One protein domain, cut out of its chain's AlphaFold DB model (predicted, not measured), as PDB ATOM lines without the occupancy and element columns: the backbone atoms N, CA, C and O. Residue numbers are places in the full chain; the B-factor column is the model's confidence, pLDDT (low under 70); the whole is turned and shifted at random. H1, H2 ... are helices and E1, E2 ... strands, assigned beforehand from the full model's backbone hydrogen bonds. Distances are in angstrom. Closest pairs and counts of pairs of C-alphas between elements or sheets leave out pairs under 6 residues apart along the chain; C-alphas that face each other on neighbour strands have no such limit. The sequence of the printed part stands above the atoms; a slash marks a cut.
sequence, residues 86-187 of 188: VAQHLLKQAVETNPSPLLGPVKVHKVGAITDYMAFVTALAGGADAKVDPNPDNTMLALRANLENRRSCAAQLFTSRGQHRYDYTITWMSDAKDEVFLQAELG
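This is residues 86 to 187 of the 188 residues of an uncharacterized protein of Methylobacterium oxalidis (UniProt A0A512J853). A strongly twisted sheet of four strands curls round one helix, H1, while two more helices, H2 and H3, and the long loop between them extend the model at one end. The 102 printed residues include three named helices and four named strands, in the order H1 E1 H2 H3 E2 E3 E4. The sheet runs E1 E2 E3 E4, antiparallel throughout, and the class is mixed, helices and strands. The whole is loose, with a radius of gyration of the C-alphas of 16.4 A, and spans 52 by 28 by 22 A.

H1, residues 86 to 97, is on one face of the sheet of E1, residues 108 to 116, E2, residues 150 to 159, E3, residues 162 to 172, and E4, residues 180 to 186, in two layers, a helix on a sheet. The closest C-alphas of H1 and E4, Ala 94 and Ala 184, are 6.3 A apart. Across E1 and E2, N 112 and O 156 are within hydrogen-bond range at 2.7 A. H2, residues 117 to 124, and H3, residues 138 to 149, only graze the sheet. These two are close but not clearly touching, the closest C-alphas, of Met 118 and Leu 147, being 7.6 A apart. E2, E3 and E4 form a meander, each strand the antiparallel neighbour of the one before, with N 155 and O 166 at 2.8 A and N 169 and O 183 at 2.8 A. In H1, H2 and H3 every O i to N i+4 pair is within hydrogen-bond range.

H1 begins at C-alpha 86 (370.036, -271.654, 143.683) and measures 16.1 A. E1 bends by 60 degrees at residue 113. H3 measures 16.4 A, E2 25.8 A and E3 30.5 A. E4 ends at C-alpha 186 (360.894, -283.898, 156.323).

The C-alphas of Gly 104 and Pro 134, the two farthest apart, are 52.7 A apart. The printed part has no cut, and the link from H2 to H3 is long. Residues 99 to 103 and 118 to 148 have pLDDT under 70.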
ATOM      1  N   VAL A  86     369.053-270.573 143.471       83.75
ATOM      2  CA  VAL A  86     370.036-271.654 143.683       83.75
ATOM      3  C   VAL A  86     369.545-272.609 144.773       83.75
ATOM      4  O   VAL A  86     369.471-273.815 144.549       83.75
ATOM      5  N   ALA A  87     369.172-272.070 145.937       84.94
ATOM      6  CA  ALA A  87     368.735-272.853 147.087       84.94
ATOM      7  C   ALA A  87     367.444-273.620 146.782       84.94
ATOM      8  O   ALA A  87     367.338-274.800 147.103       84.94
ATOM      9  N   GLN A  88     366.495-272.996 146.079       87.94
ATOM     10  CA  GLN A  88     365.269-273.670 145.647       87.94
ATOM     11  C   GLN A  88     365.544-274.817 144.669       87.94
ATOM     12  O   GLN A  88     364.895-275.860 144.746       87.94
ATOM     13  N   HIS A  89     366.487-274.640 143.738       87.25
ATOM     14  CA  HIS A  89     366.869-275.696 142.803       87.25
ATOM     15  C   HIS A  89     367.551-276.859 143.529       87.25
ATOM     16  O   HIS A  89     367.178-278.012 143.316       87.25
ATOM     17  N   LEU A  90     368.510-276.564 144.408       86.44
ATOM     18  CA  LEU A  90     369.194-277.570 145.222       86.44
ATOM     19  C   LEU A  90     368.220-278.315 146.137       86.44
ATOM     20  O   LEU A  90     368.322-279.528 146.265       86.44
ATOM     21  N   LEU A  91     367.231-277.624 146.709       87.12
ATOM     22  CA  LEU A  91     366.194-278.237 147.535       87.12
ATOM     23  C   LEU A  91     365.328-279.209 146.730       87.12
ATOM     24  O   LEU A  91     365.098-280.335 147.167       87.12
ATOM     25  N   LYS A  92     364.865-278.798 145.541       88.44
ATOM     26  CA  LYS A  92     364.121-279.690 144.639       88.44
ATOM     27  C   LYS A  92     364.951-280.918 144.298       88.44
ATOM     28  O   LYS A  92     364.469-282.031 144.458       88.44
ATOM     29  N   GLN A  93     366.203-280.706 143.896       87.44
ATOM     30  CA  GLN A  93     367.111-281.791 143.566       87.44
ATOM     31  C   GLN A  93     367.287-282.735 144.756       87.44
ATOM     32  O   GLN A  93     367.054-283.923 144.590       87.44
ATOM     33  N   ALA A  94     367.592-282.225 145.951       86.00
ATOM     34  CA  ALA A  94     367.787-283.034 147.152       86.00
ATOM     35  C   ALA A  94     366.571-283.921 147.463       86.00
ATOM     36  O   ALA A  94     366.730-285.117 147.709       86.00
ATOM     37  N   VAL A  95     365.356-283.369 147.381       85.69
ATOM     38  CA  VAL A  95     364.114-284.117 147.642       85.69
ATOM     39  C   VAL A  95     363.817-285.147 146.552       85.69
ATOM     40  O   VAL A  95     363.366-286.250 146.854       85.69
ATOM     41  N   GLU A  96     364.077-284.824 145.287       86.19
ATOM     42  CA  GLU A  96     363.837-285.744 144.169       86.19
ATOM     43  C   GLU A  96     364.893-286.860 144.096       86.19
ATOM     44  O   GLU A  96     364.562-287.997 143.755       86.19
ATOM     45  N   THR A  97     366.147-286.565 144.456       83.75
ATOM     46  CA  THR A  97     367.263-287.527 144.461       83.75
ATOM     47  C   THR A  97     367.289-288.442 145.674       83.75
ATOM     48  O   THR A  97     368.008-289.437 145.645       83.75
ATOM     49  N   ASN A  98     366.515-288.139 146.720       76.31
ATOM     50  CA  ASN A  98     366.434-288.955 147.928       76.31
ATOM     51  C   ASN A  98     365.052-289.632 148.036       76.31
ATOM     52  O   ASN A  98     364.228-289.269 148.883       76.31
ATOM     53  N   PRO A  99     364.737-290.583 147.129       66.69
ATOM     54  CA  PRO A  99     363.467-291.282 147.155       66.69
ATOM     55  C   PRO A  99     363.364-292.098 148.442       66.69
ATOM     56  O   PRO A  99     364.195-292.957 148.726       66.69
ATOM     57  N   SER A 100     362.307-291.853 149.215       64.00
ATOM     58  CA  SER A 100     362.027-292.671 150.393       64.00
ATOM     59  C   SER A 100     361.845-294.140 149.963       64.00
ATOM     60  O   SER A 100     361.004-294.402 149.092       64.00
ATOM     61  N   PRO A 101     362.579-295.102 150.558       56.56
ATOM     62  CA  PRO A 101     362.592-296.499 150.110       56.56
ATOM     63  C   PRO A 101     361.214-297.171 150.175       56.56
ATOM     64  O   PRO A 101     360.962-298.128 149.451       56.56
ATOM     65  N   LEU A 102     360.301-296.646 150.998       58.59
ATOM     66  CA  LEU A 102     358.942-297.166 151.165       58.59
ATOM     67  C   LEU A 102     357.923-296.584 150.178       58.59
ATOM     68  O   LEU A 102     356.894-297.199 149.925       58.59
ATOM     69  N   LEU A 103     358.175-295.390 149.639       62.84
ATOM     70  CA  LEU A 103     357.166-294.621 148.904       62.84
ATOM     71  C   LEU A 103     357.561-294.362 147.436       62.84
ATOM     72  O   LEU A 103     356.731-293.897 146.650       62.84
ATOM     73  N   GLY A 104     358.813-294.643 147.048       70.31
ATOM     74  CA  GLY A 104     359.321-294.515 145.674       70.31
ATOM     75  C   GLY A 104     359.863-293.116 145.326       70.31
ATOM     76  O   GLY A 104     360.266-292.372 146.227       70.31
ATOM     77  N   PRO A 105     359.872-292.711 144.041       78.19
ATOM     78  CA  PRO A 105     360.314-291.379 143.622       78.19
ATOM     79  C   PRO A 105     359.303-290.276 143.979       78.19
ATOM     80  O   PRO A 105     358.088-290.467 143.882       78.19
ATOM     81  N   VAL A 106     359.812-289.108 144.378       83.81
ATOM     82  CA  VAL A 106     359.037-287.881 144.639       83.81
ATOM     83  C   VAL A 106     359.311-286.891 143.513       83.81
ATOM     84  O   VAL A 106     360.448-286.789 143.067       83.81
ATOM     85  N   LYS A 107     358.289-286.158 143.058       87.19
ATOM     86  CA  LYS A 107     358.470-284.978 142.198       87.19
ATOM     87  C   LYS A 107     357.983-283.732 142.911       87.19
ATOM     88  O   LYS A 107     356.892-283.754 143.483       87.19
ATOM     89  N   VAL A 108     358.756-282.653 142.851       86.50
ATOM     90  CA  VAL A 108     358.383-281.361 143.434       86.50
ATOM     91  C   VAL A 108     357.724-280.501 142.359       86.50
ATOM     92  O   VAL A 108     358.351-280.080 141.392       86.50
ATOM     93  N   HIS A 109     356.441-280.196 142.534       87.62
ATOM     94  CA  HIS A 109     355.688-279.344 141.611       87.62
ATOM     95  C   HIS A 109     355.875-277.859 141.917       87.62
ATOM     96  O   HIS A 109     355.966-277.037 141.005       87.62
ATOM     97  N   LYS A 110     355.931-277.502 143.204       87.75
ATOM     98  CA  LYS A 110     356.025-276.111 143.650       87.75
ATOM     99  C   LYS A 110     356.751-276.008 144.989       87.75
ATOM    100  O   LYS A 110     356.549-276.838 145.872       87.75
ATOM    101  N   VAL A 111     357.546-274.950 145.131       88.81
ATOM    102  CA  VAL A 111     358.074-274.474 146.416       88.81
ATOM    103  C   VAL A 111     357.146-273.354 146.888       88.81
ATOM    104  O   VAL A 111     356.828-272.441 146.126       88.81
ATOM    105  N   GLY A 112     356.606-273.509 148.087       88.50
ATOM    106  CA  GLY A 112     355.689-272.595 148.753       88.50
ATOM    107  C   GLY A 112     356.427-271.600 149.640       88.50
ATOM    108  O   GLY A 112     357.468-271.076 149.259       88.50
ATOM    109  N   ALA A 113     355.868-271.336 150.822       89.00
ATOM    110  CA  ALA A 113     356.485-270.444 151.797       89.00
ATOM    111  C   ALA A 113     357.859-270.972 152.236       89.00
ATOM    112  O   ALA A 113     358.004-272.167 152.512       89.00
ATOM    113  N   ILE A 114     358.836-270.069 152.314       89.12
ATOM    114  CA  ILE A 114     360.197-270.336 152.782       89.12
ATOM    115  C   ILE A 114     360.430-269.503 154.039       89.12
ATOM    116  O   ILE A 114     360.105-268.319 154.076       89.12
ATOM    117  N   THR A 115     360.975-270.133 155.070       85.56
ATOM    118  CA  THR A 115     361.357-269.511 156.337       85.56
ATOM    119  C   THR A 115     362.865-269.626 156.500       85.56
ATOM    120  O   THR A 115     363.428-270.710 156.358       85.56
ATOM    121  N   ASP A 116     363.515-268.507 156.796       83.44
ATOM    122  CA  ASP A 116     364.945-268.444 157.071       83.44
ATOM    123  C   ASP A 116     365.177-268.350 158.581       83.44
ATOM    124  O   ASP A 116     364.890-267.322 159.201       83.44
ATOM    125  N   TYR A 117     365.710-269.412 159.187       75.81
ATOM    126  CA  TYR A 117     365.996-269.409 160.623       75.81
ATOM    127  C   TYR A 117     367.228-268.573 160.975       75.81
ATOM    128  O   TYR A 117     367.394-268.189 162.132       75.81
ATOM    129  N   MET A 118     368.070-268.216 160.001       66.94
ATOM    130  CA  MET A 118     369.192-267.305 160.235       66.94
ATOM    131  C   MET A 118     368.726-265.868 160.431       66.94
ATOM    132  O   MET A 118     369.356-265.141 161.195       66.94
ATOM    133  N   ALA A 119     367.605-265.459 159.831       58.34
ATOM    134  CA  ALA A 119     367.007-264.154 160.116       58.34
ATOM    135  C   ALA A 119     366.618-264.040 161.602       58.34
ATOM    136  O   ALA A 119     366.857-263.010 162.230       58.34
ATOM    137  N   PHE A 120     366.106-265.127 162.189       52.84
ATOM    138  CA  PHE A 120     365.750-265.195 163.607       52.84
ATOM    139  C   PHE A 120     366.980-265.144 164.523       52.84
ATOM    140  O   PHE A 120     366.992-264.382 165.485       52.84
ATOM    141  N   VAL A 121     368.046-265.886 164.197       54.31
ATOM    142  CA  VAL A 121     369.306-265.836 164.964       54.31
ATOM    143  C   VAL A 121     369.988-264.471 164.837       54.31
ATOM    144  O   VAL A 121     370.488-263.946 165.825       54.31
ATOM    145  N   THR A 122     369.958-263.853 163.656       56.03
ATOM    146  CA  THR A 122     370.507-262.505 163.439       56.03
ATOM    147  C   THR A 122     369.725-261.461 164.237       56.03
ATOM    148  O   THR A 122     370.325-260.580 164.843       56.03
ATOM    149  N   ALA A 123     368.395-261.582 164.306       52.34
ATOM    150  CA  ALA A 123     367.556-260.731 165.147       52.34
ATOM    151  C   ALA A 123     367.821-260.943 166.651       52.34
ATOM    152  O   ALA A 123     367.935-259.967 167.389       52.34
ATOM    153  N   LEU A 124     367.991-262.192 167.098       52.16
ATOM    154  CA  LEU A 124     368.388-262.534 168.474       52.16
ATOM    155  C   LEU A 124     369.783-262.016 168.836       52.16
ATOM    156  O   LEU A 124     370.005-261.600 169.969       52.16
ATOM    157  N   ALA A 125     370.706-262.004 167.875       54.88
ATOM    158  CA  ALA A 125     372.045-261.450 168.033       54.88
ATOM    159  C   ALA A 125     372.075-259.909 168.017       54.88
ATOM    160  O   ALA A 125     373.157-259.341 168.125       54.88
ATOM    161  N   GLY A 126     370.920-259.235 167.909       52.09
ATOM    162  CA  GLY A 126     370.785-257.774 167.964       52.09
ATOM    163  C   GLY A 126     370.588-257.078 166.608       52.09
ATOM    164  O   GLY A 126     370.630-255.853 166.548       52.09
ATOM    165  N   GLY A 127     370.363-257.827 165.525       51.19
ATOM    166  CA  GLY A 127     370.147-257.290 164.179       51.19
ATOM    167  C   GLY A 127     371.431-256.824 163.479       51.19
ATOM    168  O   GLY A 127     372.538-257.068 163.949       51.19
ATOM    169  N   ALA A 128     371.282-256.145 162.335       52.50
ATOM    170  CA  ALA A 128     372.412-255.579 161.582       52.50
ATOM    171  C   ALA A 128     373.184-254.502 162.375       52.50
ATOM    172  O   ALA A 128     374.360-254.273 162.106       52.50
ATOM    173  N   ASP A 129     372.529-253.905 163.377       50.03
ATOM    174  CA  ASP A 129     373.055-252.843 164.240       50.03
ATOM    175  C   ASP A 129     373.436-253.338 165.644       50.03
ATOM    176  O   ASP A 129     373.668-252.534 166.554       50.03
ATOM    177  N   ALA A 130     373.492-254.659 165.850       55.25
ATOM    178  CA  ALA A 130     374.001-255.225 167.087       55.25
ATOM    179  C   ALA A 130     375.386-254.638 167.358       55.25
ATOM    180  O   ALA A 130     376.303-254.813 166.551       55.25
ATOM    181  N   LYS A 131     375.559-253.949 168.494       47.91
ATOM    182  CA  LYS A 131     376.896-253.566 168.955       47.91
ATOM    183  C   LYS A 131     377.676-254.857 169.150       47.91
ATOM    184  O   LYS A 131     377.479-255.550 170.143       47.91
ATOM    185  N   VAL A 132     378.507-255.191 168.165       54.81
ATOM    186  CA  VAL A 132     379.442-256.304 168.248       54.81
ATOM    187  C   VAL A 132     380.277-256.030 169.482       54.81
ATOM    188  O   VAL A 132     380.981-255.019 169.524       54.81
ATOM    189  N   ASP A 133     380.128-256.873 170.503       54.66
ATOM    190  CA  ASP A 133     381.005-256.820 171.663       54.66
ATOM    191  C   ASP A 133     382.442-256.846 171.119       54.66
ATOM    192  O   ASP A 133     382.776-257.768 170.364       54.66
ATOM    193  N   PRO A 134     383.275-255.825 171.392       58.09
ATOM    194  CA  PRO A 134     384.647-255.793 170.903       58.09
ATOM    195  C   PRO A 134     385.486-256.964 171.437       58.09
ATOM    196  O   PRO A 134     386.583-257.190 170.929       58.09
ATOM    197  N   ASN A 135     384.981-257.714 172.424       55.69
ATOM    198  CA  ASN A 135     385.598-258.918 172.957       55.69
ATOM    199  C   ASN A 135     384.588-260.084 173.020       55.69
ATOM    200  O   ASN A 135     384.129-260.443 174.107       55.69
ATOM    201  N   PRO A 136     384.204-260.674 171.871       63.81
ATOM    202  CA  PRO A 136     383.244-261.769 171.854       63.81
ATOM    203  C   PRO A 136     383.818-262.986 172.588       63.81
ATOM    204  O   PRO A 136     384.986-263.336 172.406       63.81
ATOM    205  N   ASP A 137     382.996-263.654 173.398       69.50
ATOM    206  CA  ASP A 137     383.405-264.918 174.003       69.50
ATOM    207  C   ASP A 137     383.610-266.012 172.927       69.50
ATOM    208  O   ASP A 137     383.137-265.925 171.786       69.50
ATOM    209  N   ASN A 138     384.338-267.073 173.287       69.06
ATOM    210  CA  ASN A 138     384.631-268.180 172.367       69.06
ATOM    211  C   ASN A 138     383.356-268.874 171.849       69.06
ATOM    212  O   ASN A 138     383.366-269.449 170.760       69.06
ATOM    213  N   THR A 139     382.258-268.808 172.603       65.44
ATOM    214  CA  THR A 139     380.967-269.404 172.244       65.44
ATOM    215  C   THR A 139     380.291-268.614 171.126       65.44
ATOM    216  O   THR A 139     379.818-269.200 170.157       65.44
ATOM    217  N   MET A 140     380.304-267.287 171.207       60.75
ATOM    218  CA  MET A 140     379.777-266.366 170.204       60.75
ATOM    219  C   MET A 140     380.624-266.382 168.935       60.75
ATOM    220  O   MET A 140     380.074-266.339 167.834       60.75
ATOM    221  N   LEU A 141     381.948-266.514 169.065       61.66
ATOM    222  CA  LEU A 141     382.845-266.741 167.930       61.66
ATOM    223  C   LEU A 141     382.541-268.071 167.228       61.66
ATOM    224  O   LEU A 141     382.427-268.100 166.005       61.66
ATOM    225  N   ALA A 142     382.340-269.153 167.984       59.59
ATOM    226  CA  ALA A 142     381.977-270.458 167.432       59.59
ATOM    227  C   ALA A 142     380.571-270.469 166.808       59.59
ATOM    228  O   ALA A 142     380.359-271.127 165.786       59.59
ATOM    229  N   LEU A 143     379.616-269.729 167.381       60.56
ATOM    230  CA  LEU A 143     378.291-269.527 166.796       60.56
ATOM    231  C   LEU A 143     378.390-268.743 165.489       60.56
ATOM    232  O   LEU A 143     377.839-269.183 164.488       60.56
ATOM    233  N   ARG A 144     379.128-267.629 165.462       62.75
ATOM    234  CA  ARG A 144     379.328-266.830 164.245       62.75
ATOM    235  C   ARG A 144     380.010-267.646 163.146       62.75
ATOM    236  O   ARG A 144     379.516-267.663 162.026       62.75
ATOM    237  N   ALA A 145     381.060-268.394 163.476       60.62
ATOM    238  CA  ALA A 145     381.718-269.293 162.532       60.62
ATOM    239  C   ALA A 145     380.772-270.397 162.017       60.62
ATOM    240  O   ALA A 145     380.794-270.730 160.834       60.62
ATOM    241  N   ASN A 146     379.893-270.936 162.872       62.34
ATOM    242  CA  ASN A 146     378.846-271.865 162.436       62.34
ATOM    243  C   ASN A 146     377.826-271.200 161.502       62.34
ATOM    244  O   ASN A 146     377.431-271.817 160.520       62.34
ATOM    245  N   LEU A 147     377.424-269.955 161.768       62.44
ATOM    246  CA  LEU A 147     376.485-269.197 160.929       62.44
ATOM    247  C   LEU A 147     377.080-268.832 159.561       62.44
ATOM    248  O   LEU A 147     376.366-268.793 158.562       62.44
ATOM    249  N   GLU A 148     378.387-268.588 159.497       65.94
ATOM    250  CA  GLU A 148     379.101-268.344 158.238       65.94
ATOM    251  C   GLU A 148     379.237-269.607 157.382       65.94
ATOM    252  O   GLU A 148     379.364-269.512 156.155       65.94
ATOM    253  N   ASN A 149     379.193-270.780 158.023       71.19
ATOM    254  CA  ASN A 149     379.398-272.066 157.368       71.19
ATOM    255  C   ASN A 149     378.120-272.857 157.109       71.19
ATOM    256  O   ASN A 149     378.120-273.750 156.259       71.19
ATOM    257  N   ARG A 150     377.031-272.517 157.801       78.88
ATOM    258  CA  ARG A 150     375.765-273.233 157.750       78.88
ATOM    259  C   ARG A 150     374.588-272.266 157.822       78.88
ATOM    260  O   ARG A 150     374.507-271.424 158.710       78.88
ATOM    261  N   ARG A 151     373.609-272.462 156.944       82.88
ATOM    262  CA  ARG A 151     372.346-271.717 156.910       82.88
ATOM    263  C   ARG A 151     371.175-272.689 156.971       82.88
ATOM    264  O   ARG A 151     371.056-273.569 156.124       82.88
ATOM    265  N   SER A 152     370.338-272.544 157.997       85.50
ATOM    266  CA  SER A 152     369.184-273.424 158.229       85.50
ATOM    267  C   SER A 152     367.891-272.743 157.793       85.50
ATOM    268  O   SER A 152     367.650-271.581 158.122       85.50
ATOM    269  N   CYS A 153     367.056-273.478 157.073       89.06
ATOM    270  CA  CYS A 153     365.860-272.984 156.411       89.06
ATOM    271  C   CYS A 153     364.712-273.995 156.556       89.06
ATOM    272  O   CYS A 153     364.939-275.177 156.803       89.06
ATOM    273  N   ALA A 154     363.481-273.548 156.326       88.25
ATOM    274  CA  ALA A 154     362.335-274.422 156.101       88.25
ATOM    275  C   ALA A 154     361.579-273.993 154.852       88.25
ATOM    276  O   ALA A 154     361.447-272.803 154.581       88.25
ATOM    277  N   ALA A 155     361.053-274.948 154.100       90.75
ATOM    278  CA  ALA A 155     360.218-274.677 152.944       90.75
ATOM    279  C   ALA A 155     359.017-275.611 152.913       90.75
ATOM    280  O   ALA A 155     359.105-276.805 153.192       90.75
ATOM    281  N   GLN A 156     357.881-275.066 152.505       91.62
ATOM    282  CA  GLN A 156     356.716-275.866 152.176       91.62
ATOM    283  C   GLN A 156     356.837-276.366 150.739       91.62
ATOM    284  O   GLN A 156     356.907-275.567 149.812       91.62
ATOM    285  N   LEU A 157     356.844-277.677 150.530       90.06
ATOM    286  CA  LEU A 157     356.920-278.285 149.207       90.06
ATOM    287  C   LEU A 157     355.594-278.939 148.839       90.06
ATOM    288  O   LEU A 157     355.017-279.706 149.608       90.06
ATOM    289  N   PHE A 158     355.136-278.653 147.623       88.94
ATOM    290  CA  PHE A 158     354.016-279.339 146.994       88.94
ATOM    291  C   PHE A 158     354.589-280.416 146.091       88.94
ATOM    292  O   PHE A 158     355.169-280.125 145.040       88.94
ATOM    293  N   THR A 159     354.450-281.657 146.522       89.38
ATOM    294  CA  THR A 159     354.999-282.821 145.839       89.38
ATOM    295  C   THR A 159     353.886-283.671 145.243       89.38
ATOM    296  O   THR A 159     352.708-283.480 145.553       89.38
ATOM    297  N   SER A 160     354.249-284.664 144.433       86.31
ATOM    298  CA  SER A 160     353.320-285.700 143.963       86.31
ATOM    299  C   SER A 160     352.638-286.488 145.094       86.31
ATOM    300  O   SER A 160     351.687-287.217 144.830       86.31
ATOM    301  N   ARG A 161     353.102-286.349 146.345       83.56
ATOM    302  CA  ARG A 161     352.544-287.001 147.541       83.56
ATOM    303  C   ARG A 161     351.719-286.079 148.433       83.56
ATOM    304  O   ARG A 161     351.215-286.521 149.456       83.56
ATOM    305  N   GLY A 162     351.571-284.819 148.040       86.12
ATOM    306  CA  GLY A 162     350.896-283.803 148.832       86.12
ATOM    307  C   GLY A 162     351.843-282.715 149.313       86.12
ATOM    308  O   GLY A 162     352.940-282.515 148.781       86.12
ATOM    309  N   GLN A 163     351.360-281.964 150.293       90.31
ATOM    310  CA  GLN A 163     352.006-280.773 150.817       90.31
ATOM    311  C   GLN A 163     352.711-281.113 152.125       90.31
ATOM    312  O   GLN A 163     352.062-281.502 153.092       90.31
ATOM    313  N   HIS A 164     354.027-280.931 152.153       88.00
ATOM    314  CA  HIS A 164     354.847-281.194 153.331       88.00
ATOM    315  C   HIS A 164     355.774-280.025 153.611       88.00
ATOM    316  O   HIS A 164     356.153-279.277 152.705       88.00
ATOM    317  N   ARG A 165     356.153-279.874 154.874       88.31
ATOM    318  CA  ARG A 165     357.228-278.979 155.262       88.31
ATOM    319  C   ARG A 165     358.538-279.758 155.246       88.31
ATOM    320  O   ARG A 165     358.592-280.890 155.708       88.31
ATOM    321  N   TYR A 166     359.569-279.148 154.684       87.75
ATOM    322  CA  TYR A 166     360.924-279.667 154.694       87.75
ATOM    323  C   TYR A 166     361.815-278.670 155.406       87.75
ATOM    324  O   TYR A 166     361.850-277.497 155.024       87.75
ATOM    325  N   ASP A 167     362.534-279.139 156.411       88.31
ATOM    326  CA  ASP A 167     363.625-278.389 157.005       88.31
ATOM    327  C   ASP A 167     364.895-278.742 156.218       88.31
ATOM    328  O   ASP A 167     365.157-279.902 155.898       88.31
ATOM    329  N   TYR A 168     365.659-277.734 155.814       87.19
ATOM    330  CA  TYR A 168     366.857-277.940 155.012       87.19
ATOM    331  C   TYR A 168     368.003-277.057 155.472       87.19
ATOM    332  O   TYR A 168     367.828-275.945 155.965       87.19
ATOM    333  N   THR A 169     369.207-277.584 155.313       86.44
ATOM    334  CA  THR A 169     370.450-276.938 155.706       86.44
ATOM    335  C   THR A 169     371.338-276.781 154.484       86.44
ATOM    336  O   THR A 169     371.594-277.753 153.778       86.44
ATOM    337  N   ILE A 170     371.843-275.568 154.274       86.00
ATOM    338  CA  ILE A 170     372.860-275.247 153.273       86.00
ATOM    339  C   ILE A 170     374.200-275.113 153.992       86.00
ATOM    340  O   ILE A 170     374.301-274.342 154.946       86.00
ATOM    341  N   THR A 171     375.214-275.847 153.545       84.31
ATOM    342  CA  THR A 171     376.545-275.873 154.174       84.31
ATOM    343  C   THR A 171     377.624-275.754 153.108       84.31
ATOM    344  O   THR A 171     377.450-276.281 152.009       84.31
ATOM    345  N   TRP A 172     378.742-275.097 153.413       80.94
ATOM    346  CA  TRP A 172     379.927-275.198 152.556       80.94
ATOM    347  C   TRP A 172     380.521-276.600 152.623       80.94
ATOM    348  O   TRP A 172     380.616-277.184 153.701       80.94
ATOM    349  N   MET A 173     380.935-277.123 151.474       76.56
ATOM    350  CA  MET A 173     381.701-278.367 151.388       76.56
ATOM    351  C   MET A 173     383.208-278.132 151.395       76.56
ATOM    352  O   MET A 173     383.962-279.030 151.763       76.56
ATOM    353  N   SER A 174     383.642-276.945 150.976       72.88
ATOM    354  CA  SER A 174     385.046-276.605 150.792       72.88
ATOM    355  C   SER A 174     385.436-275.373 151.605       72.88
ATOM    356  O   SER A 174     384.673-274.411 151.726       72.88
ATOM    357  N   ASP A 175     386.677-275.361 152.095       70.81
ATOM    358  CA  ASP A 175     387.266-274.183 152.750       70.81
ATOM    359  C   ASP A 175     387.407-273.000 151.776       70.81
ATOM    360  O   ASP A 175     387.381-271.837 152.180       70.81
ATOM    361  N   ALA A 176     387.504-273.295 150.472       71.38
ATOM    362  CA  ALA A 176     387.529-272.311 149.391       71.38
ATOM    363  C   ALA A 176     386.162-271.645 149.134       71.38
ATOM    364  O   ALA A 176     386.089-270.686 148.357       71.38
ATOM    365  N   LYS A 177     385.092-272.126 149.789       73.62
ATOM    366  CA  LYS A 177     383.722-271.604 149.683       73.62
ATOM    367  C   LYS A 177     383.250-271.480 148.229       73.62
ATOM    368  O   LYS A 177     382.659-270.472 147.826       73.62
ATOM    369  N   ASP A 178     383.551-272.504 147.439       73.38
ATOM    370  CA  ASP A 178     383.167-272.664 146.034       73.38
ATOM    371  C   ASP A 178     382.152-273.799 145.813       73.38
ATOM    372  O   ASP A 178     381.457-273.807 144.797       73.38
ATOM    373  N   GLU A 179     381.980-274.691 146.793       75.38
ATOM    374  CA  GLU A 179     381.013-275.788 146.752       75.38
ATOM    375  C   GLU A 179     380.033-275.732 147.928       75.38
ATOM    376  O   GLU A 179     380.428-275.617 149.092       75.38
ATOM    377  N   VAL A 180     378.738-275.858 147.628       81.38
ATOM    378  CA  VAL A 180     377.661-275.887 148.625       81.38
ATOM    379  C   VAL A 180     376.901-277.207 148.576       81.38
ATOM    380  O   VAL A 180     376.492-277.672 147.512       81.38
ATOM    381  N   PHE A 181     376.652-277.773 149.751       81.62
ATOM    382  CA  PHE A 181     375.791-278.929 149.948       81.62
ATOM    383  C   PHE A 181     374.466-278.503 150.567       81.62
ATOM    384  O   PHE A 181     374.436-277.669 151.476       81.62
ATOM    385  N   LEU A 182     373.373-279.109 150.103       87.69
ATOM    386  CA  LEU A 182     372.054-278.938 150.694       87.69
ATOM    387  C   LEU A 182     371.518-280.291 151.151       87.69
ATOM    388  O   LEU A 182     371.311-281.193 150.342       87.69
ATOM    389  N   GLN A 183     371.243-280.392 152.448       83.06
ATOM    390  CA  GLN A 183     370.538-281.517 153.050       83.06
ATOM    391  C   GLN A 183     369.108-281.095 153.360       83.06
ATOM    392  O   GLN A 183     368.906-280.046 153.966       83.06
ATOM    393  N   ALA A 184     368.128-281.895 152.944       85.25
ATOM    394  CA  ALA A 184     366.714-281.653 153.204       85.25
ATOM    395  C   ALA A 184     366.099-282.851 153.923       85.25
ATOM    396  O   ALA A 184     366.289-283.995 153.509       85.25
ATOM    397  N   GLU A 185     365.337-282.571 154.970       85.19
ATOM    398  CA  GLU A 185     364.654-283.550 155.805       85.19
ATOM    399  C   GLU A 185     363.183-283.157 155.938       85.19
ATOM    400  O   GLU A 185     362.816-281.986 155.818       85.19
ATOM    401  N   LEU A 186     362.314-284.152 156.110       81.81
ATOM    402  CA  LEU A 186     360.894-283.898 156.323       81.81
ATOM    403  C   LEU A 186     360.732-283.274 157.714       81.81
ATOM    404  O   LEU A 186     361.121-283.895 158.699       81.81
ATOM    405  N   GLY A 187     360.195-282.057 157.776       74.69
ATOM    406  CA  GLY A 187     359.901-281.392 159.042       74.69
ATOM    407  C   GLY A 187     358.654-281.991 159.687       74.69
ATOM    408  O   GLY A 187     357.707-282.342 158.973       74.69
TER     409      GLY A 187